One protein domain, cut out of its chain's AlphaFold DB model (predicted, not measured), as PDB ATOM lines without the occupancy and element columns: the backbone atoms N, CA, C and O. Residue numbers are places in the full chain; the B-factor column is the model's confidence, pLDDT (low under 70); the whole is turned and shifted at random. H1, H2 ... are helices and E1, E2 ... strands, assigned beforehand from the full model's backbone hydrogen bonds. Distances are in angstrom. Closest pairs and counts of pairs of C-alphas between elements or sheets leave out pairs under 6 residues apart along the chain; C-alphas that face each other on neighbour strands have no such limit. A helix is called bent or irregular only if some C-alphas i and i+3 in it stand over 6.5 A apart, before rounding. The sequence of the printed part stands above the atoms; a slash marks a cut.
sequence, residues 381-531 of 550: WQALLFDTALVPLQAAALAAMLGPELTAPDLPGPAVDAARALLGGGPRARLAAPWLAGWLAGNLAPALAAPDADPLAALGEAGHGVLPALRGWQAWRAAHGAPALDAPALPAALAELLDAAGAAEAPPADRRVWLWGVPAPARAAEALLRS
ATOM      1  N   TRP A 381      52.602  25.823   1.510       63.88
ATOM      2  CA  TRP A 381      51.497  26.330   2.314       63.88
ATOM      3  C   TRP A 381      50.189  26.312   1.544       63.88
ATOM      4  O   TRP A 381      49.145  25.983   2.100       63.88
ATOM      5  N   GLN A 382      50.245  26.658   0.266       67.75
ATOM      6  CA  GLN A 382      49.087  26.677  -0.594       67.75
ATOM      7  C   GLN A 382      48.557  25.272  -0.871       67.75
ATOM      8  O   GLN A 382      47.367  25.045  -0.676       67.75
ATOM      9  N   ALA A 383      49.417  24.320  -1.232       67.88
ATOM     10  CA  ALA A 383      49.029  22.920  -1.369       67.88
ATOM     11  C   ALA A 383      48.363  22.421  -0.077       67.88
ATOM     12  O   ALA A 383      47.223  21.970  -0.102       67.88
ATOM     13  N   LEU A 384      48.996  22.647   1.082       65.88
ATOM     14  CA  LEU A 384      48.452  22.231   2.376       65.88
ATOM     15  C   LEU A 384      47.090  22.868   2.693       65.88
ATOM     16  O   LEU A 384      46.166  22.158   3.087       65.88
ATOM     17  N   LEU A 385      46.956  24.192   2.562       68.00
ATOM     18  CA  LEU A 385      45.724  24.919   2.897       68.00
ATOM     19  C   LEU A 385      44.538  24.425   2.073       68.00
ATOM     20  O   LEU A 385      43.433  24.277   2.595       68.00
ATOM     21  N   PHE A 386      44.767  24.174   0.793       70.38
ATOM     22  CA  PHE A 386      43.704  23.818  -0.123       70.38
ATOM     23  C   PHE A 386      43.439  22.319  -0.197       70.38
ATOM     24  O   PHE A 386      42.272  21.942  -0.247       70.38
ATOM     25  N   ASP A 387      44.448  21.455  -0.104       70.81
ATOM     26  CA  ASP A 387      44.204  20.024   0.079       70.81
ATOM     27  C   ASP A 387      43.403  19.821   1.366       70.81
ATOM     28  O   ASP A 387      42.367  19.172   1.360       70.81
ATOM     29  N   THR A 388      43.752  20.527   2.443       66.62
ATOM     30  CA  THR A 388      42.938  20.572   3.671       66.62
ATOM     31  C   THR A 388      41.521  21.117   3.431       66.62
ATOM     32  O   THR A 388      40.576  20.738   4.131       66.62
ATOM     33  N   ALA A 389      41.339  22.024   2.468       70.81
ATOM     34  CA  ALA A 389      40.023  22.529   2.086       70.81
ATOM     35  C   ALA A 389      39.170  21.477   1.367       70.81
ATOM     36  O   ALA A 389      37.960  21.437   1.592       70.81
ATOM     37  N   LEU A 390      39.802  20.629   0.556       77.44
ATOM     38  CA  LEU A 390      39.161  19.678  -0.351       77.44
ATOM     39  C   LEU A 390      39.115  18.240   0.195       77.44
ATOM     40  O   LEU A 390      38.296  17.444  -0.258       77.44
ATOM     41  N   VAL A 391      39.921  17.911   1.207       76.38
ATOM     42  CA  VAL A 391      39.970  16.598   1.874       76.38
ATOM     43  C   VAL A 391      38.591  16.101   2.336       76.38
ATOM     44  O   VAL A 391      38.297  14.927   2.104       76.38
ATOM     45  N   PRO A 392      37.688  16.929   2.906       77.12
ATOM     46  CA  PRO A 392      36.328  16.482   3.219       77.12
ATOM     47  C   PRO A 392      35.536  16.015   1.991       77.12
ATOM     48  O   PRO A 392      34.808  15.031   2.073       77.12
ATOM     49  N   LEU A 393      35.701  16.689   0.846       79.75
ATOM     50  CA  LEU A 393      35.041  16.313  -0.410       79.75
ATOM     51  C   LEU A 393      35.607  15.002  -0.948       79.75
ATOM     52  O   LEU A 393      34.851  14.130  -1.364       79.75
ATOM     53  N   GLN A 394      36.930  14.840  -0.885       81.88
ATOM     54  CA  GLN A 394      37.595  13.593  -1.251       81.88
ATOM     55  C   GLN A 394      37.095  12.429  -0.386       81.88
ATOM     56  O   GLN A 394      36.717  11.386  -0.914       81.88
ATOM     57  N   ALA A 395      37.045  12.615   0.936       71.50
ATOM     58  CA  ALA A 395      36.570  11.603   1.873       71.50
ATOM     59  C   ALA A 395      35.096  11.239   1.633       71.50
ATOM     60  O   ALA A 395      34.751  10.059   1.641       71.50
ATOM     61  N   ALA A 396      34.238  12.228   1.369       77.62
ATOM     62  CA  ALA A 396      32.824  11.999   1.085       77.62
ATOM     63  C   ALA A 396      32.606  11.277  -0.258       77.62
ATOM     64  O   ALA A 396      31.820  10.333  -0.327       77.62
ATOM     65  N   ALA A 397      33.361  11.640  -1.300       81.44
ATOM     66  CA  ALA A 397      33.339  10.958  -2.597       81.44
ATOM     67  C   ALA A 397      33.732   9.480  -2.472       81.44
ATOM     68  O   ALA A 397      33.067   8.601  -3.023       81.44
ATOM     69  N   LEU A 398      34.783   9.198  -1.696       74.00
ATOM     70  CA  LEU A 398      35.222   7.836  -1.397       74.00
ATOM     71  C   LEU A 398      34.168   7.059  -0.605       74.00
ATOM     72  O   LEU A 398      33.850   5.929  -0.966       74.00
ATOM     73  N   ALA A 399      33.597   7.668   0.437       72.31
ATOM     74  CA  ALA A 399      32.549   7.047   1.242       72.31
ATOM     75  C   ALA A 399      31.331   6.653   0.388       72.31
ATOM     76  O   ALA A 399      30.835   5.533   0.509       72.31
ATOM     77  N   ALA A 400      30.902   7.528  -0.529       77.94
ATOM     78  CA  ALA A 400      29.788   7.248  -1.434       77.94
ATOM     79  C   ALA A 400      30.066   6.066  -2.379       77.94
ATOM     80  O   ALA A 400      29.193   5.224  -2.577       77.94
ATOM     81  N   MET A 401      31.281   5.959  -2.926       77.81
ATOM     82  CA  MET A 401      31.653   4.852  -3.821       77.81
ATOM     83  C   MET A 401      31.778   3.501  -3.105       77.81
ATOM     84  O   MET A 401      31.487   2.459  -3.693       77.81
ATOM     85  N   LEU A 402      32.249   3.496  -1.855       71.00
ATOM     86  CA  LEU A 402      32.511   2.267  -1.099       71.00
ATOM     87  C   LEU A 402      31.236   1.644  -0.500       71.00
ATOM     88  O   LEU A 402      31.219   0.439  -0.233       71.00
ATOM     89  N   GLY A 403      30.166   2.433  -0.362       65.75
ATOM     90  CA  GLY A 403      28.852   1.985   0.097       65.75
ATOM     91  C   GLY A 403      28.770   1.681   1.606       65.75
ATOM     92  O   GLY A 403      29.784   1.683   2.306       65.75
ATOM     93  N   PRO A 404      27.561   1.381   2.120       60.50
ATOM     94  CA  PRO A 404      27.259   1.312   3.558       60.50
ATOM     95  C   PRO A 404      27.948   0.163   4.323       60.50
ATOM     96  O   PRO A 404      27.975   0.144   5.549       60.50
ATOM     97  N   GLU A 405      28.517  -0.815   3.617       53.69
ATOM     98  CA  GLU A 405      29.244  -1.941   4.226       53.69
ATOM     99  C   GLU A 405      30.716  -1.613   4.535       53.69
ATOM    100  O   GLU A 405      31.373  -2.331   5.289       53.69
ATOM    101  N   LEU A 406      31.249  -0.539   3.940       49.97
ATOM    102  CA  LEU A 406      32.592  -0.003   4.184       49.97
ATOM    103  C   LEU A 406      32.555   1.416   4.763       49.97
ATOM    104  O   LEU A 406      33.612   1.967   5.075       49.97
ATOM    105  N   THR A 407      31.365   2.000   4.948       44.34
ATOM    106  CA  THR A 407      31.193   3.187   5.781       44.34
ATOM    107  C   THR A 407      31.529   2.814   7.214       44.34
ATOM    108  O   THR A 407      30.664   2.455   8.009       44.34
ATOM    109  N   ALA A 408      32.795   2.962   7.579       44.53
ATOM    110  CA  ALA A 408      33.024   3.583   8.859       44.53
ATOM    111  C   ALA A 408      32.431   5.004   8.728       44.53
ATOM    112  O   ALA A 408      32.935   5.781   7.908       44.53
ATOM    113  N   PRO A 409      31.389   5.381   9.494       50.34
ATOM    114  CA  PRO A 409      31.043   6.793   9.720       50.34
ATOM    115  C   PRO A 409      32.253   7.649  10.178       50.34
ATOM    116  O   PRO A 409      32.178   8.873  10.221       50.34
ATOM    117  N   ASP A 410      33.395   7.013  10.441       55.31
ATOM    118  CA  ASP A 410      34.662   7.580  10.887       55.31
ATOM    119  C   ASP A 410      35.572   8.149   9.780       55.31
ATOM    120  O   ASP A 410      36.655   8.617  10.104       55.31
ATOM    121  N   LEU A 411      35.228   8.098   8.485       57.78
ATOM    122  CA  LEU A 411      36.106   8.633   7.419       57.78
ATOM    123  C   LEU A 411      35.918  10.148   7.178       57.78
ATOM    124  O   LEU A 411      36.901  10.895   7.227       57.78
ATOM    125  N   PRO A 412      34.686  10.646   6.950       63.25
ATOM    126  CA  PRO A 412      34.441  12.071   6.725       63.25
ATOM    127  C   PRO A 412      34.598  12.900   8.002       63.25
ATOM    128  O   PRO A 412      35.060  14.032   7.927       63.25
ATOM    129  N   GLY A 413      34.271  12.345   9.176       64.56
ATOM    130  CA  GLY A 413      34.347  13.050  10.464       64.56
ATOM    131  C   GLY A 413      35.738  13.629  10.770       64.56
ATOM    132  O   GLY A 413      35.867  14.845  10.894       64.56
ATOM    133  N   PRO A 414      36.809  12.816  10.802       64.00
ATOM    134  CA  PRO A 414      38.179  13.289  10.999       64.00
ATOM    135  C   PRO A 414      38.669  14.239   9.904       64.00
ATOM    136  O   PRO A 414      39.405  15.176  10.201       64.00
ATOM    137  N   ALA A 415      38.252  14.039   8.650       62.88
ATOM    138  CA  ALA A 415      38.560  14.948   7.544       62.88
ATOM    139  C   ALA A 415      37.915  16.329   7.755       62.88
ATOM    140  O   ALA A 415      38.571  17.359   7.594       62.88
ATOM    141  N   VAL A 416      36.648  16.355   8.174       63.84
ATOM    142  CA  VAL A 416      35.888  17.560   8.533       63.84
ATOM    143  C   VAL A 416      36.478  18.235   9.768       63.84
ATOM    144  O   VAL A 416      36.598  19.460   9.798       63.84
ATOM    145  N   ASP A 417      36.904  17.460  10.762       65.31
ATOM    146  CA  ASP A 417      37.539  17.966  11.975       65.31
ATOM    147  C   ASP A 417      38.918  18.560  11.707       65.31
ATOM    148  O   ASP A 417      39.200  19.658  12.188       65.31
ATOM    149  N   ALA A 418      39.755  17.894  10.908       63.22
ATOM    150  CA  ALA A 418      41.059  18.403  10.492       63.22
ATOM    151  C   ALA A 418      40.903  19.685   9.672       63.22
ATOM    152  O   ALA A 418      41.530  20.703   9.978       63.22
ATOM    153  N   ALA A 419      39.987  19.670   8.699       62.72
ATOM    154  CA  ALA A 419      39.580  20.850   7.963       62.72
ATOM    155  C   ALA A 419      39.207  21.978   8.935       62.72
ATOM    156  O   ALA A 419      39.846  23.034   8.922       62.72
ATOM    157  N   ARG A 420      38.214  21.772   9.800       66.12
ATOM    158  CA  ARG A 420      37.722  22.768  10.763       66.12
ATOM    159  C   ARG A 420      38.817  23.276  11.699       66.12
ATOM    160  O   ARG A 420      38.885  24.478  11.950       66.12
ATOM    161  N   ALA A 421      39.679  22.397  12.203       63.59
ATOM    162  CA  ALA A 421      40.778  22.758  13.092       63.59
ATOM    163  C   ALA A 421      41.777  23.707  12.414       63.59
ATOM    164  O   ALA A 421      42.274  24.625  13.072       63.59
ATOM    165  N   LEU A 422      42.024  23.500  11.117       59.84
ATOM    166  CA  LEU A 422      43.012  24.235  10.332       59.84
ATOM    167  C   LEU A 422      42.464  25.533   9.719       59.84
ATOM    168  O   LEU A 422      43.159  26.544   9.770       59.84
ATOM    169  N   LEU A 423      41.235  25.548   9.180       63.06
ATOM    170  CA  LEU A 423      40.676  26.737   8.495       63.06
ATOM    171  C   LEU A 423      39.440  27.356   9.177       63.06
ATOM    172  O   LEU A 423      38.841  28.281   8.639       63.06
ATOM    173  N   GLY A 424      39.018  26.866  10.345       61.94
ATOM    174  CA  GLY A 424      37.981  27.494  11.183       61.94
ATOM    175  C   GLY A 424      36.523  27.355  10.726       61.94
ATOM    176  O   GLY A 424      35.621  27.641  11.509       61.94
ATOM    177  N   GLY A 425      36.271  26.868   9.509       68.38
ATOM    178  CA  GLY A 425      34.930  26.550   8.999       68.38
ATOM    179  C   GLY A 425      34.792  25.092   8.564       68.38
ATOM    180  O   GLY A 425      35.795  24.461   8.219       68.38
ATOM    181  N   GLY A 426      33.563  24.573   8.570       72.38
ATOM    182  CA  GLY A 426      33.222  23.273   7.989       72.38
ATOM    183  C   GLY A 426      33.190  23.294   6.453       72.38
ATOM    184  O   GLY A 426      33.387  24.348   5.839       72.38
ATOM    185  N   PRO A 427      33.010  22.133   5.804       73.38
ATOM    186  CA  PRO A 427      33.112  22.017   4.354       73.38
ATOM    187  C   PRO A 427      31.992  22.742   3.589       73.38
ATOM    188  O   PRO A 427      32.277  23.256   2.510       73.38
ATOM    189  N   ARG A 428      30.766  22.884   4.120       77.88
ATOM    190  CA  ARG A 428      29.684  23.596   3.402       77.88
ATOM    191  C   ARG A 428      29.906  25.099   3.438       77.88
ATOM    192  O   ARG A 428      29.805  25.758   2.406       77.88
ATOM    193  N   ALA A 429      30.314  25.628   4.593       75.81
ATOM    194  CA  ALA A 429      30.720  27.028   4.709       75.81
ATOM    195  C   ALA A 429      31.848  27.392   3.720       75.81
ATOM    196  O   ALA A 429      31.923  28.528   3.259       75.81
ATOM    197  N   ARG A 430      32.708  26.426   3.360       75.25
ATOM    198  CA  ARG A 430      33.760  26.604   2.345       75.25
ATOM    199  C   ARG A 430      33.250  26.496   0.922       75.25
ATOM    200  O   ARG A 430      33.651  27.315   0.108       75.25
ATOM    201  N   LEU A 431      32.387  25.526   0.614       77.06
ATOM    202  CA  LEU A 431      31.754  25.423  -0.708       77.06
ATOM    203  C   LEU A 431      31.001  26.713  -1.070       77.06
ATOM    204  O   LEU A 431      30.994  27.114  -2.229       77.06
ATOM    205  N   ALA A 432      30.431  27.387  -0.068       74.69
ATOM    206  CA  ALA A 432      29.777  28.685  -0.215       74.69
ATOM    207  C   ALA A 432      30.750  29.879  -0.335       74.69
ATOM    208  O   ALA A 432      30.313  30.998  -0.606       74.69
ATOM    209  N   ALA A 433      32.058  29.685  -0.129       74.81
ATOM    210  CA  ALA A 433      33.035  30.760  -0.251       74.81
ATOM    211  C   ALA A 433      33.195  31.165  -1.733       74.81
ATOM    212  O   ALA A 433      33.479  30.298  -2.565       74.81
ATOM    213  N   PRO A 434      33.087  32.464  -2.088       74.88
ATOM    214  CA  PRO A 434      33.064  32.904  -3.486       74.88
ATOM    215  C   PRO A 434      34.266  32.453  -4.325       74.88
ATOM    216  O   PRO A 434      34.114  32.120  -5.498       74.88
ATOM    217  N   TRP A 435      35.465  32.414  -3.738       72.94
ATOM    218  CA  TRP A 435      36.669  31.965  -4.443       72.94
ATOM    219  C   TRP A 435      36.655  30.466  -4.739       72.94
ATOM    220  O   TRP A 435      37.081  30.067  -5.820       72.94
ATOM    221  N   LEU A 436      36.174  29.643  -3.799       75.88
ATOM    222  CA  LEU A 436      36.130  28.198  -3.978       75.88
ATOM    223  C   LEU A 436      35.024  27.857  -4.966       75.88
ATOM    224  O   LEU A 436      35.272  27.101  -5.892       75.88
ATOM    225  N   ALA A 437      33.856  28.491  -4.851       77.12
ATOM    226  CA  ALA A 437      32.784  28.375  -5.834       77.12
ATOM    227  C   ALA A 437      33.257  28.756  -7.250       77.12
ATOM    228  O   ALA A 437      33.035  28.003  -8.198       77.12
ATOM    229  N   GLY A 438      33.977  29.876  -7.389       78.69
ATOM    230  CA  GLY A 438      34.572  30.292  -8.660       78.69
ATOM    231  C   GLY A 438      35.600  29.290  -9.193       78.69
ATOM    232  O   GLY A 438      35.606  28.991 -10.385       78.69
ATOM    233  N   TRP A 439      36.431  28.718  -8.317       81.25
ATOM    234  CA  TRP A 439      37.390  27.688  -8.706       81.25
ATOM    235  C   TRP A 439      36.712  26.380  -9.139       81.25
ATOM    236  O   TRP A 439      37.068  25.824 -10.180       81.25
ATOM    237  N   LEU A 440      35.719  25.916  -8.374       81.31
ATOM    238  CA  LEU A 440      34.944  24.711  -8.667       81.31
ATOM    239  C   LEU A 440      34.273  24.821 -10.039       81.31
ATOM    240  O   LEU A 440      34.349  23.889 -10.833       81.31
ATOM    241  N   ALA A 441      33.667  25.972 -10.338       82.38
ATOM    242  CA  ALA A 441      33.003  26.213 -11.614       82.38
ATOM    243  C   ALA A 441      33.990  26.382 -12.782       82.38
ATOM    244  O   ALA A 441      33.761  25.833 -13.857       82.38
ATOM    245  N   GLY A 442      35.075  27.137 -12.584       81.50
ATOM    246  CA  GLY A 442      36.012  27.490 -13.654       81.50
ATOM    247  C   GLY A 442      37.047  26.416 -13.994       81.50
ATOM    248  O   GLY A 442      37.561  26.423 -15.105       81.50
ATOM    249  N   ASN A 443      37.352  25.504 -13.063       83.06
ATOM    250  CA  ASN A 443      38.459  24.551 -13.213       83.06
ATOM    251  C   ASN A 443      38.017  23.113 -12.936       83.06
ATOM    252  O   ASN A 443      38.167  22.245 -13.796       83.06
ATOM    253  N   LEU A 444      37.412  22.855 -11.770       83.31
ATOM    254  CA  LEU A 444      37.050  21.489 -11.386       83.31
ATOM    255  C   LEU A 444      35.935  20.905 -12.260       83.31
ATOM    256  O   LEU A 444      36.068  19.776 -12.720       83.31
ATOM    257  N   ALA A 445      34.863  21.654 -12.520       85.25
ATOM    258  CA  ALA A 445      33.768  21.187 -13.368       85.25
ATOM    259  C   ALA A 445      34.231  20.857 -14.805       85.25
ATOM    260  O   ALA A 445      33.946  19.747 -15.261       85.25
ATOM    261  N   PRO A 446      35.006  21.716 -15.503       84.44
ATOM    262  CA  PRO A 446      35.620  21.348 -16.781       84.44
ATOM    263  C   PRO A 446      36.513  20.102 -16.699       84.44
ATOM    264  O   PRO A 446      36.410  19.221 -17.550       84.44
ATOM    265  N   ALA A 447      37.349  19.981 -15.661       84.25
ATOM    266  CA  ALA A 447      38.242  18.830 -15.485       84.25
ATOM    267  C   ALA A 447      37.492  17.510 -15.214       84.25
ATOM    268  O   ALA A 447      37.974  16.427 -15.566       84.25
ATOM    269  N   LEU A 448      36.319  17.592 -14.584       83.12
ATOM    270  CA  LEU A 448      35.398  16.476 -14.377       83.12
ATOM    271  C   LEU A 448      34.658  16.092 -15.668       83.12
ATOM    272  O   LEU A 448      34.469  14.907 -15.932       83.12
ATOM    273  N   ALA A 449      34.291  17.075 -16.493       83.31
ATOM    274  CA  ALA A 449      33.630  16.856 -17.779       83.31
ATOM    275  C   ALA A 449      34.568  16.301 -18.871       83.31
ATOM    276  O   ALA A 449      34.093  15.680 -19.820       83.31
ATOM    277  N   ALA A 450      35.881  16.501 -18.735       84.06
ATOM    278  CA  ALA A 450      36.905  16.009 -19.654       84.06
ATOM    279  C   ALA A 450      37.766  14.910 -18.992       84.06
ATOM    280  O   ALA A 450      38.876  15.193 -18.536       84.06
ATOM    281  N   PRO A 451      37.288  13.653 -18.908       71.25
ATOM    282  CA  PRO A 451      37.984  12.574 -18.201       71.25
ATOM    283  C   PRO A 451      39.368  12.246 -18.787       71.25
ATOM    284  O   PRO A 451      40.255  11.840 -18.036       71.25
ATOM    285  N   ASP A 452      39.568  12.500 -20.083       77.25
ATOM    286  CA  ASP A 452      40.835  12.265 -20.790       77.25
ATOM    287  C   ASP A 452      41.806  13.455 -20.722       77.25
ATOM    288  O   ASP A 452      42.962  13.336 -21.132       77.25
ATOM    289  N   ALA A 453      41.367  14.613 -20.215       73.12
ATOM    290  CA  ALA A 453      42.247  15.764 -20.057       73.12
ATOM    291  C   ALA A 453      43.271  15.503 -18.949       73.12
ATOM    292  O   ALA A 453      42.914  14.993 -17.877       73.12
ATOM    293  N   ASP A 454      44.521  15.903 -19.213       71.75
ATOM    294  CA  ASP A 454      45.612  15.860 -18.244       71.75
ATOM    295  C   ASP A 454      45.201  16.620 -16.966       71.75
ATOM    296  O   ASP A 454      44.997  17.839 -17.010       71.75
ATOM    297  N   PRO A 455      45.070  15.921 -15.822       66.38
ATOM    298  CA  PRO A 455      44.735  16.526 -14.540       66.38
ATOM    299  C   PRO A 455      45.644  17.687 -14.142       66.38
ATOM    300  O   PRO A 455      45.168  18.638 -13.523       66.38
ATOM    301  N   LEU A 456      46.937  17.600 -14.468       63.09
ATOM    302  CA  LEU A 456      47.917  18.617 -14.106       63.09
ATOM    303  C   LEU A 456      47.718  19.875 -14.955       63.09
ATOM    304  O   LEU A 456      47.714  20.979 -14.419       63.09
ATOM    305  N   ALA A 457      47.470  19.710 -16.254       66.19
ATOM    306  CA  ALA A 457      47.127  20.818 -17.140       66.19
ATOM    307  C   ALA A 457      45.770  21.460 -16.789       66.19
ATOM    308  O   ALA A 457      45.595  22.661 -16.972       66.19
ATOM    309  N   ALA A 458      44.812  20.674 -16.285       65.44
ATOM    310  CA  ALA A 458      43.456  21.144 -16.001       65.44
ATOM    311  C   ALA A 458      43.308  21.841 -14.636       65.44
ATOM    312  O   ALA A 458      42.548  22.801 -14.526       65.44
ATOM    313  N   LEU A 459      43.997  21.360 -13.593       66.81
ATOM    314  CA  LEU A 459      43.835  21.859 -12.217       66.81
ATOM    315  C   LEU A 459      45.115  22.430 -11.599       66.81
ATOM    316  O   LEU A 459      45.034  23.117 -10.582       66.81
ATOM    317  N   GLY A 460      46.277  22.180 -12.203       68.12
ATOM    318  CA  GLY A 460      47.573  22.438 -11.583       68.12
ATOM    319  C   GLY A 460      47.942  21.391 -10.527       68.12
ATOM    320  O   GLY A 460      47.284  20.360 -10.363       68.12
ATOM    321  N   GLU A 461      49.033  21.649  -9.803       64.50
ATOM    322  CA  GLU A 461      49.544  20.744  -8.757       64.50
ATOM    323  C   GLU A 461      48.623  20.698  -7.522       64.50
ATOM    324  O   GLU A 461      48.444  19.643  -6.910       64.50
ATOM    325  N   ALA A 462      47.988  21.820  -7.175       58.47
ATOM    326  CA  ALA A 462      47.065  21.911  -6.048       58.47
ATOM    327  C   ALA A 462      45.650  21.467  -6.460       58.47
ATOM    328  O   ALA A 462      45.099  21.946  -7.447       58.47
ATOM    329  N   GLY A 463      45.048  20.536  -5.714       63.69
ATOM    330  CA  GLY A 463      43.747  19.953  -6.068       63.69
ATOM    331  C   GLY A 463      43.818  18.730  -6.994       63.69
ATOM    332  O   GLY A 463      42.807  18.045  -7.156       63.69
ATOM    333  N   HIS A 464      45.001  18.360  -7.508       71.44
ATOM    334  CA  HIS A 464      45.193  17.097  -8.235       71.44
ATOM    335  C   HIS A 464      44.713  15.882  -7.418       71.44
ATOM    336  O   HIS A 464      44.121  14.956  -7.969       71.44
ATOM    337  N   GLY A 465      44.898  15.904  -6.092       70.00
ATOM    338  CA  GLY A 465      44.484  14.816  -5.200       70.00
ATOM    339  C   GLY A 465      42.969  14.589  -5.115       70.00
ATOM    340  O   GLY A 465      42.538  13.460  -4.878       70.00
ATOM    341  N   VAL A 466      42.145  15.622  -5.350       76.88
ATOM    342  CA  VAL A 466      40.679  15.516  -5.236       76.88
ATOM    343  C   VAL A 466      40.035  14.940  -6.503       76.88
ATOM    344  O   VAL A 466      39.005  14.265  -6.432       76.88
ATOM    345  N   LEU A 467      40.652  15.170  -7.667       82.19
ATOM    346  CA  LEU A 467      40.047  14.883  -8.966       82.19
ATOM    347  C   LEU A 467      39.808  13.382  -9.200       82.19
ATOM    348  O   LEU A 467      38.703  13.048  -9.623       82.19
ATOM    349  N   PRO A 468      40.743  12.456  -8.893       79.88
ATOM    350  CA  PRO A 468      40.495  11.022  -9.048       79.88
ATOM    351  C   PRO A 468      39.290  10.527  -8.242       79.88
ATOM    352  O   PRO A 468      38.472   9.772  -8.763       79.88
ATOM    353  N   ALA A 469      39.144  10.984  -6.993       78.19
ATOM    354  CA  ALA A 469      38.025  10.592  -6.139       78.19
ATOM    355  C   ALA A 469      36.688  11.113  -6.686       78.19
ATOM    356  O   ALA A 469      35.705  10.374  -6.719       78.19
ATOM    357  N   LEU A 470      36.657  12.360  -7.166       85.00
ATOM    358  CA  LEU A 470      35.448  12.955  -7.735       85.00
ATOM    359  C   LEU A 470      35.087  12.387  -9.113       85.00
ATOM    360  O   LEU A 470      33.906  12.167  -9.369       85.00
ATOM    361  N   ARG A 471      36.071  12.073  -9.968       85.50
ATOM    362  CA  ARG A 471      35.840  11.349 -11.231       85.50
ATOM    363  C   ARG A 471      35.264   9.959 -10.965       85.50
ATOM    364  O   ARG A 471      34.284   9.580 -11.601       85.50
ATOM    365  N   GLY A 472      35.819   9.232  -9.993       80.75
ATOM    366  CA  GLY A 472      35.283   7.940  -9.564       80.75
ATOM    367  C   GLY A 472      33.841   8.056  -9.065       80.75
ATOM    368  O   GLY A 472      32.972   7.295  -9.489       80.75
ATOM    369  N   TRP A 473      33.557   9.057  -8.229       85.81
ATOM    370  CA  TRP A 473      32.205   9.320  -7.741       85.81
ATOM    371  C   TRP A 473      31.233   9.683  -8.871       85.81
ATOM    372  O   TRP A 473      30.106   9.192  -8.888       85.81
ATOM    373  N   GLN A 474      31.657  10.483  -9.851       86.38
ATOM    374  CA  GLN A 474      30.840  10.824 -11.016       86.38
ATOM    375  C   GLN A 474      30.553   9.602 -11.897       86.38
ATOM    376  O   GLN A 474      29.411   9.419 -12.322       86.38
ATOM    377  N   ALA A 475      31.548   8.743 -12.129       83.88
ATOM    378  CA  ALA A 475      31.364   7.485 -12.848       83.88
ATOM    379  C   ALA A 475      30.397   6.551 -12.102       83.88
ATOM    380  O   ALA A 475      29.482   5.988 -12.706       83.88
ATOM    381  N   TRP A 476      30.535   6.450 -10.777       84.38
ATOM    382  CA  TRP A 476      29.605   5.712  -9.926       84.38
ATOM    383  C   TRP A 476      28.182   6.278 -10.028       84.38
ATOM    384  O   TRP A 476      27.246   5.519 -10.260       84.38
ATOM    385  N   ARG A 477      28.005   7.603  -9.950       88.31
ATOM    386  CA  ARG A 477      26.705   8.277 -10.115       88.31
ATOM    387  C   ARG A 477      26.058   7.953 -11.460       88.31
ATOM    388  O   ARG A 477      24.886   7.586 -11.493       88.31
ATOM    389  N   ALA A 478      26.825   8.041 -12.546       85.44
ATOM    390  CA  ALA A 478      26.352   7.713 -13.888       85.44
ATOM    391  C   ALA A 478      25.914   6.242 -13.994       85.44
ATOM    392  O   ALA A 478      24.843   5.957 -14.529       85.44
ATOM    393  N   ALA A 479      26.679   5.313 -13.410       83.56
ATOM    394  CA  ALA A 479      26.324   3.892 -13.360       83.56
ATOM    395  C   ALA A 479      25.031   3.610 -12.566       83.56
ATOM    396  O   ALA A 479      24.390   2.586 -12.788       83.56
ATOM    397  N   HIS A 480      24.627   4.522 -11.678       83.44
ATOM    398  CA  HIS A 480      23.387   4.448 -10.894       83.44
ATOM    399  C   HIS A 480      22.278   5.364 -11.441       83.44
ATOM    400  O   HIS A 480      21.319   5.670 -10.736       83.44
ATOM    401  N   GLY A 481      22.392   5.804 -12.701       87.62
ATOM    402  CA  GLY A 481      21.350   6.561 -13.400       87.62
ATOM    403  C   GLY A 481      21.235   8.033 -12.999       87.62
ATOM    404  O   GLY A 481      20.259   8.685 -13.368       87.62
ATOM    405  N   ALA A 482      22.203   8.579 -12.258       87.31
ATOM    406  CA  ALA A 482      22.207   9.997 -11.924       87.31
ATOM    407  C   ALA A 482      22.715  10.844 -13.110       87.31
ATOM    408  O   ALA A 482      23.621  10.414 -13.832       87.31
ATOM    409  N   PRO A 483      22.189  12.068 -13.305       83.69
ATOM    410  CA  PRO A 483      22.622  12.942 -14.388       83.69
ATOM    411  C   PRO A 483      24.076  13.402 -14.205       83.69
ATOM    412  O   PRO A 483      24.577  13.540 -13.078       83.69
ATOM    413  N   ALA A 484      24.735  13.676 -15.335       79.44
ATOM    414  CA  ALA A 484      26.053  14.299 -15.362       79.44
ATOM    415  C   ALA A 484      26.019  15.655 -14.637       79.44
ATOM    416  O   ALA A 484      25.032  16.384 -14.718       79.44
ATOM    417  N   LEU A 485      27.093  15.972 -13.912       82.06
ATOM    418  CA  LEU A 485      27.220  17.253 -13.223       82.06
ATOM    419  C   LEU A 485      27.745  18.298 -14.197       82.06
ATOM    420  O   LEU A 485      28.804  18.109 -14.795       82.06
ATOM    421  N   ASP A 486      27.017  19.399 -14.323       80.69
ATOM    422  CA  ASP A 486      27.512  20.620 -14.940       80.69
ATOM    423  C   ASP A 486      28.080  21.573 -13.871       80.69
ATOM    424  O   ASP A 486      27.984  21.335 -12.662       80.69
ATOM    425  N   ALA A 487      28.729  22.653 -14.316       79.19
ATOM    426  CA  ALA A 487      29.348  23.618 -13.407       79.19
ATOM    427  C   ALA A 487      28.353  24.260 -12.412       79.19
ATOM    428  O   ALA A 487      28.714  24.387 -11.240       79.19
ATOM    429  N   PRO A 488      27.114  24.626 -12.807       82.06
ATOM    430  CA  PRO A 488      26.106  25.138 -11.876       82.06
ATOM    431  C   PRO A 488      25.628  24.124 -10.827       82.06
ATOM    432  O   PRO A 488      25.405  24.515  -9.681       82.06
ATOM    433  N   ALA A 489      25.471  22.844 -11.182       82.62
ATOM    434  CA  ALA A 489      24.975  21.819 -10.260       82.62
ATOM    435  C   ALA A 489      26.060  21.262  -9.322       82.62
ATOM    436  O   ALA A 489      25.738  20.685  -8.280       82.62
ATOM    437  N   LEU A 490      27.343  21.431  -9.667       84.06
ATOM    438  CA  LEU A 490      28.457  20.837  -8.927       84.06
ATOM    439  C   LEU A 490      28.487  21.221  -7.431       84.06
ATOM    440  O   LEU A 490      28.588  20.307  -6.612       84.06
ATOM    441  N   PRO A 491      28.356  22.498  -7.013       83.19
ATOM    442  CA  PRO A 491      28.402  22.849  -5.591       83.19
ATOM    443  C   PRO A 491      27.279  22.206  -4.767       83.19
ATOM    444  O   PRO A 491      27.529  21.741  -3.656       83.19
ATOM    445  N   ALA A 492      26.062  22.141  -5.319       84.19
ATOM    446  CA  ALA A 492      24.917  21.516  -4.657       84.19
ATOM    447  C   ALA A 492      25.126  20.002  -4.504       84.19
ATOM    448  O   ALA A 492      24.980  19.470  -3.408       84.19
ATOM    449  N   ALA A 493      25.581  19.327  -5.562       85.62
ATOM    450  CA  ALA A 493      25.864  17.895  -5.518       85.62
ATOM    451  C   ALA A 493      27.004  17.540  -4.545       85.62
ATOM    452  O   ALA A 493      26.968  16.493  -3.901       85.62
ATOM    453  N   LEU A 494      28.011  18.409  -4.406       86.62
ATOM    454  CA  LEU A 494      29.075  18.252  -3.411       86.62
ATOM    455  C   LEU A 494      28.567  18.460  -1.976       86.62
ATOM    456  O   LEU A 494      29.040  17.785  -1.062       86.62
ATOM    457  N   ALA A 495      27.608  19.364  -1.762       85.19
ATOM    458  CA  ALA A 495      26.966  19.545  -0.461       85.19
ATOM    459  C   ALA A 495      26.113  18.323  -0.079       85.19
ATOM    460  O   ALA A 495      26.281  17.790   1.015       85.19
ATOM    461  N   GLU A 496      25.295  17.815  -1.005       85.94
ATOM    462  CA  GLU A 496      24.517  16.582  -0.815       85.94
ATOM    463  C   GLU A 496      25.418  15.373  -0.535       85.94
ATOM    464  O   GLU A 496      25.111  14.534   0.309       85.94
ATOM    465  N   LEU A 497      26.567  15.293  -1.210       85.56
ATOM    466  CA  LEU A 497      27.571  14.259  -0.975       85.56
ATOM    467  C   LEU A 497      28.118  14.308   0.460       85.56
ATOM    468  O   LEU A 497      28.276  13.267   1.098       85.56
ATOM    469  N   LEU A 498      28.388  15.505   0.984       83.31
ATOM    470  CA  LEU A 498      28.802  15.696   2.377       83.31
ATOM    471  C   LEU A 498      27.679  15.325   3.359       83.31
ATOM    472  O   LEU A 498      27.957  14.711   4.391       83.31
ATOM    473  N   ASP A 499      26.425  15.664   3.042       82.31
ATOM    474  CA  ASP A 499      25.248  15.298   3.843       82.31
ATOM    475  C   ASP A 499      25.085  13.777   3.928       82.31
ATOM    476  O   ASP A 499      24.992  13.222   5.024       82.31
ATOM    477  N   ALA A 500      25.135  13.095   2.783       78.06
ATOM    478  CA  ALA A 500      25.042  11.641   2.695       78.06
ATOM    479  C   ALA A 500      26.186  10.938   3.443       78.06
ATOM    480  O   ALA A 500      26.001   9.858   4.002       78.06
ATOM    481  N   ALA A 501      27.360  11.569   3.492       74.06
ATOM    482  CA  ALA A 501      28.522  11.076   4.217       74.06
ATOM    483  C   ALA A 501      28.456  11.332   5.740       74.06
ATOM    484  O   ALA A 501      29.387  10.976   6.459       74.06
ATOM    485  N   GLY A 502      27.393  11.964   6.252       72.12
ATOM    486  CA  GLY A 502      27.259  12.272   7.677       72.12
ATOM    487  C   GLY A 502      28.289  13.289   8.176       72.12
ATOM    488  O   GLY A 502      28.614  13.305   9.364       72.12
ATOM    489  N   ALA A 503      28.818  14.139   7.287       71.94
ATOM    490  CA  ALA A 503      29.760  15.199   7.629       71.94
ATOM    491  C   ALA A 503      29.056  16.293   8.453       71.94
ATOM    492  O   ALA A 503      28.612  17.320   7.921       71.94
ATOM    493  N   ALA A 504      28.912  16.054   9.758       68.00
ATOM    494  CA  ALA A 504      28.285  16.981  10.688       68.00
ATOM    495  C   ALA A 504      29.075  18.296  10.754       68.00
ATOM    496  O   ALA A 504      30.294  18.304  10.930       68.00
ATOM    497  N   GLU A 505      28.376  19.423  10.626       69.44
ATOM    498  CA  GLU A 505      28.992  20.746  10.695       69.44
ATOM    499  C   GLU A 505      28.750  21.360  12.063       69.44
ATOM    500  O   GLU A 505      27.640  21.747  12.419       69.44
ATOM    501  N   ALA A 506      29.818  21.470  12.844       65.44
ATOM    502  CA  ALA A 506      29.800  22.389  13.964       65.44
ATOM    503  C   ALA A 506      29.768  23.838  13.437       65.44
ATOM    504  O   ALA A 506      30.343  24.107  12.376       65.44
ATOM    505  N   PRO A 507      29.164  24.782  14.181       66.12
ATOM    506  CA  PRO A 507      29.180  26.191  13.812       66.12
ATOM    507  C   PRO A 507      30.620  26.695  13.594       66.12
ATOM    508  O   PRO A 507      31.546  26.196  14.250       66.12
ATOM    509  N   PRO A 508      30.829  27.672  12.688       65.75
ATOM    510  CA  PRO A 508      32.150  28.229  12.421       65.75
ATOM    511  C   PRO A 508      32.801  28.696  13.723       65.75
ATOM    512  O   PRO A 508      32.196  29.437  14.499       65.75
ATOM    513  N   ALA A 509      34.037  28.273  13.965       64.44
ATOM    514  CA  ALA A 509      34.801  28.757  15.103       64.44
ATOM    515  C   ALA A 509      35.540  30.031  14.686       64.44
ATOM    516  O   ALA A 509      36.161  30.059  13.620       64.44
ATOM    517  N   ASP A 510      35.530  31.068  15.530       65.94
ATOM    518  CA  ASP A 510      36.350  32.268  15.311       65.94
ATOM    519  C   ASP A 510      37.824  31.943  15.610       65.94
ATOM    520  O   ASP A 510      38.389  32.259  16.657       65.94
ATOM    521  N   ARG A 511      38.426  31.167  14.709       65.69
ATOM    522  CA  ARG A 511      39.816  30.731  14.781       65.69
ATOM    523  C   ARG A 511      40.694  31.862  14.292       65.69
ATOM    524  O   ARG A 511      40.478  32.394  13.206       65.69
ATOM    525  N   ARG A 512      41.720  32.194  15.069       66.25
ATOM    526  CA  ARG A 512      42.794  33.070  14.612       66.25
ATOM    527  C   ARG A 512      43.900  32.235  13.983       66.25
ATOM    528  O   ARG A 512      44.386  31.291  14.595       66.25
ATOM    529  N   VAL A 513      44.292  32.604  12.773       59.09
ATOM    530  CA  VAL A 513      45.478  32.099  12.084       59.09
ATOM    531  C   VAL A 513      46.553  33.175  12.123       59.09
ATOM    532  O   VAL A 513      46.253  34.364  12.046       59.09
ATOM    533  N   TRP A 514      47.810  32.774  12.262       57.16
ATOM    534  CA  TRP A 514      48.933  33.701  12.179       57.16
ATOM    535  C   TRP A 514      49.437  33.734  10.740       57.16
ATOM    536  O   TRP A 514      50.007  32.758  10.260       57.16
ATOM    537  N   LEU A 515      49.223  34.857  10.058       53.78
ATOM    538  CA  LEU A 515      49.727  35.101   8.711       53.78
ATOM    539  C   LEU A 515      50.820  36.154   8.804       53.78
ATOM    540  O   LEU A 515      50.570  37.265   9.260       53.78
ATOM    541  N   TRP A 516      52.040  35.791   8.407       57.22
ATOM    542  CA  TRP A 516      53.180  36.716   8.394       57.22
ATOM    543  C   TRP A 516      53.427  37.413   9.744       57.22
ATOM    544  O   TRP A 516      53.717  38.601   9.806       57.22
ATOM    545  N   GLY A 517      53.270  36.682  10.849       55.91
ATOM    546  CA  GLY A 517      53.443  37.245  12.191       55.91
ATOM    547  C   GLY A 517      52.296  38.145  12.666       55.91
ATOM    548  O   GLY A 517      52.417  38.737  13.733       55.91
ATOM    549  N   VAL A 518      51.179  38.215  11.934       57.22
ATOM    550  CA  VAL A 518      49.966  38.940  12.337       57.22
ATOM    551  C   VAL A 518      48.829  37.945  12.601       57.22
ATOM    552  O   VAL A 518      48.527  37.117  11.734       57.22
ATOM    553  N   PRO A 519      48.170  37.995  13.773       65.44
ATOM    554  CA  PRO A 519      46.997  37.177  14.034       65.44
ATOM    555  C   PRO A 519      45.790  37.733  13.270       65.44
ATOM    556  O   PRO A 519      45.400  38.888  13.439       65.44
ATOM    557  N   ALA A 520      45.154  36.884  12.475       64.94
ATOM    558  CA  ALA A 520      43.999  37.209  11.658       64.94
ATOM    559  C   ALA A 520      42.864  36.209  11.886       64.94
ATOM    560  O   ALA A 520      43.134  35.021  12.050       64.94
ATOM    561  N   PRO A 521      41.588  36.629  11.864       68.56
ATOM    562  CA  PRO A 521      40.481  35.680  11.777       68.56
ATOM    563  C   PRO A 521      40.660  34.772  10.550       68.56
ATOM    564  O   PRO A 521      40.962  35.270   9.469       68.56
ATOM    565  N   ALA A 522      40.423  33.467  10.676       63.62
ATOM    566  CA  ALA A 522      40.519  32.512   9.568       63.62
ATOM    567  C   ALA A 522      39.605  32.913   8.398       63.62
ATOM    568  O   ALA A 522      39.999  32.828   7.241       63.62
ATOM    569  N   ARG A 523      38.432  33.487   8.702       64.38
ATOM    570  CA  ARG A 523      37.520  34.089   7.711       64.38
ATOM    571  C   ARG A 523      38.100  35.298   6.964       64.38
ATOM    572  O   ARG A 523      37.676  35.591   5.858       64.38
ATOM    573  N   ALA A 524      39.046  36.013   7.572       62.44
ATOM    574  CA  ALA A 524      39.731  37.161   6.982       62.44
ATOM    575  C   ALA A 524      41.061  36.773   6.315       62.44
ATOM    576  O   ALA A 524      41.661  37.606   5.636       62.44
ATOM    577  N   ALA A 525      41.515  35.523   6.485       59.44
ATOM    578  CA  ALA A 525      42.752  35.023   5.901       59.44
ATOM    579  C   ALA A 525      42.770  35.258   4.391       59.44
ATOM    580  O   ALA A 525      43.724  35.815   3.880       59.44
ATOM    581  N   GLU A 526      41.685  34.957   3.684       61.12
ATOM    582  CA  GLU A 526      41.585  35.164   2.238       61.12
ATOM    583  C   GLU A 526      41.786  36.626   1.807       61.12
ATOM    584  O   GLU A 526      42.548  36.897   0.878       61.12
ATOM    585  N   ALA A 527      41.151  37.581   2.495       63.75
ATOM    586  CA  ALA A 527      41.335  39.005   2.214       63.75
ATOM    587  C   ALA A 527      42.798  39.431   2.438       63.75
ATOM    588  O   ALA A 527      43.364  40.176   1.640       63.75
ATOM    589  N   LEU A 528      43.438  38.881   3.472       57.88
ATOM    590  CA  LEU A 528      44.852  39.111   3.771       57.88
ATOM    591  C   LEU A 528      45.793  38.403   2.788       57.88
ATOM    592  O   LEU A 528      46.865  38.919   2.500       57.88
ATOM    593  N   LEU A 529      45.401  37.257   2.226       56.75
ATOM    594  CA  LEU A 529      46.143  36.558   1.174       56.75
ATOM    595  C   LEU A 529      46.064  37.311  -0.168       56.75
ATOM    596  O   LEU A 529      46.986  37.215  -0.974       56.75
ATOM    597  N   ARG A 530      44.987  38.077  -0.408       58.69
ATOM    598  CA  ARG A 530      44.803  38.936  -1.597       58.69
ATOM    599  C   ARG A 530      45.592  40.239  -1.550       58.69
ATOM    600  O   ARG A 530      45.898  40.802  -2.598       58.69
ATOM    601  N   SER A 531      45.917  40.729  -0.363       56.00
ATOM    602  CA  SER A 531      46.709  41.946  -0.173       56.00
ATOM    603  C   SER A 531      47.581  41.808   1.073       56.00
ATOM    604  O   SER A 531      47.311  42.454   2.088       56.00
TER     605      SER A 531
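What this domain is: This is residues 381 to 531 of the 550 residues of an uncharacterized protein of Ideonella sakaiensis (strain NBRC 110686 / TISTR 2288 / 201-F6) (UniProt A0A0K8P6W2). Crossed helices make a body in which the bent H1 and H2 form a hairpin, H6 and H7 pack on the arm H1b, and H4 reaches across H6 and H7 with little H5 at its side. A small head, the strand hairpin E1 E2 with H8, sits at one end of the longest axis, joined by the long link after H7. The printed part has 151 residues, with named elements in the order H1 to H7, E1, E2, H8; the two strands are antiparallel and the class is mostly helix. It is compact, with a radius of gyration of the C-alphas of 15.5 A, and spans 49 by 34 by 22 A.

Where its parts are: H1, residues 381 to 402, begins at C-alpha 381 (51.497, 26.330, 2.314). By its hydrogen bonds it was assigned as one helix, but it is bent: C-alphas 389 and 392 are 7.2 A apart, and arms H1a, 381 to 389, and H1b, 392 to 402, stand at 47 degrees. H2 is 412 to 423, 16.0 A long, and H3 427 to 431. H4, 434 to 449, 21.5 A, has a kink of 27 degrees near residue 442 and is only just irregular, with C-alphas 442 and 445 6.7 A apart. H5 is 455 to 459, H6 466 to 479, 20.2 A, and H7 490 to 500, 15.2 A. E1 is 512 to 515 and E2 518 to 521. H8, 522 to 530, only just irregular with C-alphas 523 and 526 6.9 A apart, ends at C-alpha 530 (44.803, 38.936, -1.597).

How they stand to each other: H1b and H2 form a helical hairpin, a shallow tilt of 9 degrees, opposite ways; their closest C-alphas, Pro 392 and Ala 415, are 5.1 A apart. H1b touches H6, closest C-alphas Gln 394 and Val 466 at 5.4 A, and H7, Ala 396 and Leu 498 at 5.6 A. H3 touches H7, Arg 428 and Ala 495 at 6.2 A. H4 touches H7, about perpendicular at 87 degrees, Ala 445 and Leu 490 at 6.9 A. With residues 443 to 447 alone H4 touches H5, Ala 447 and Ala 458 at 5.7 A. H8 touches no helix. In the hairpin E1 E2, N 513 and O 520 are within hydrogen-bond range at 2.8 A. Every O i to N i+4 pair is within range in H1a, H1b, H2, H3, H5, H6 and H7; H4 has 10 of 12 and H8 3 of 5.

The domain as a whole: The C-alphas farthest apart, of Gly 481 and Gly 517, are 51.2 A apart. The printed part has no cut; the link H7 to E1 is long, 11 residues. Mean pLDDT of the printed part is 71.9; 66 residues are under 70, among them 403 to 425 and 504 to 531.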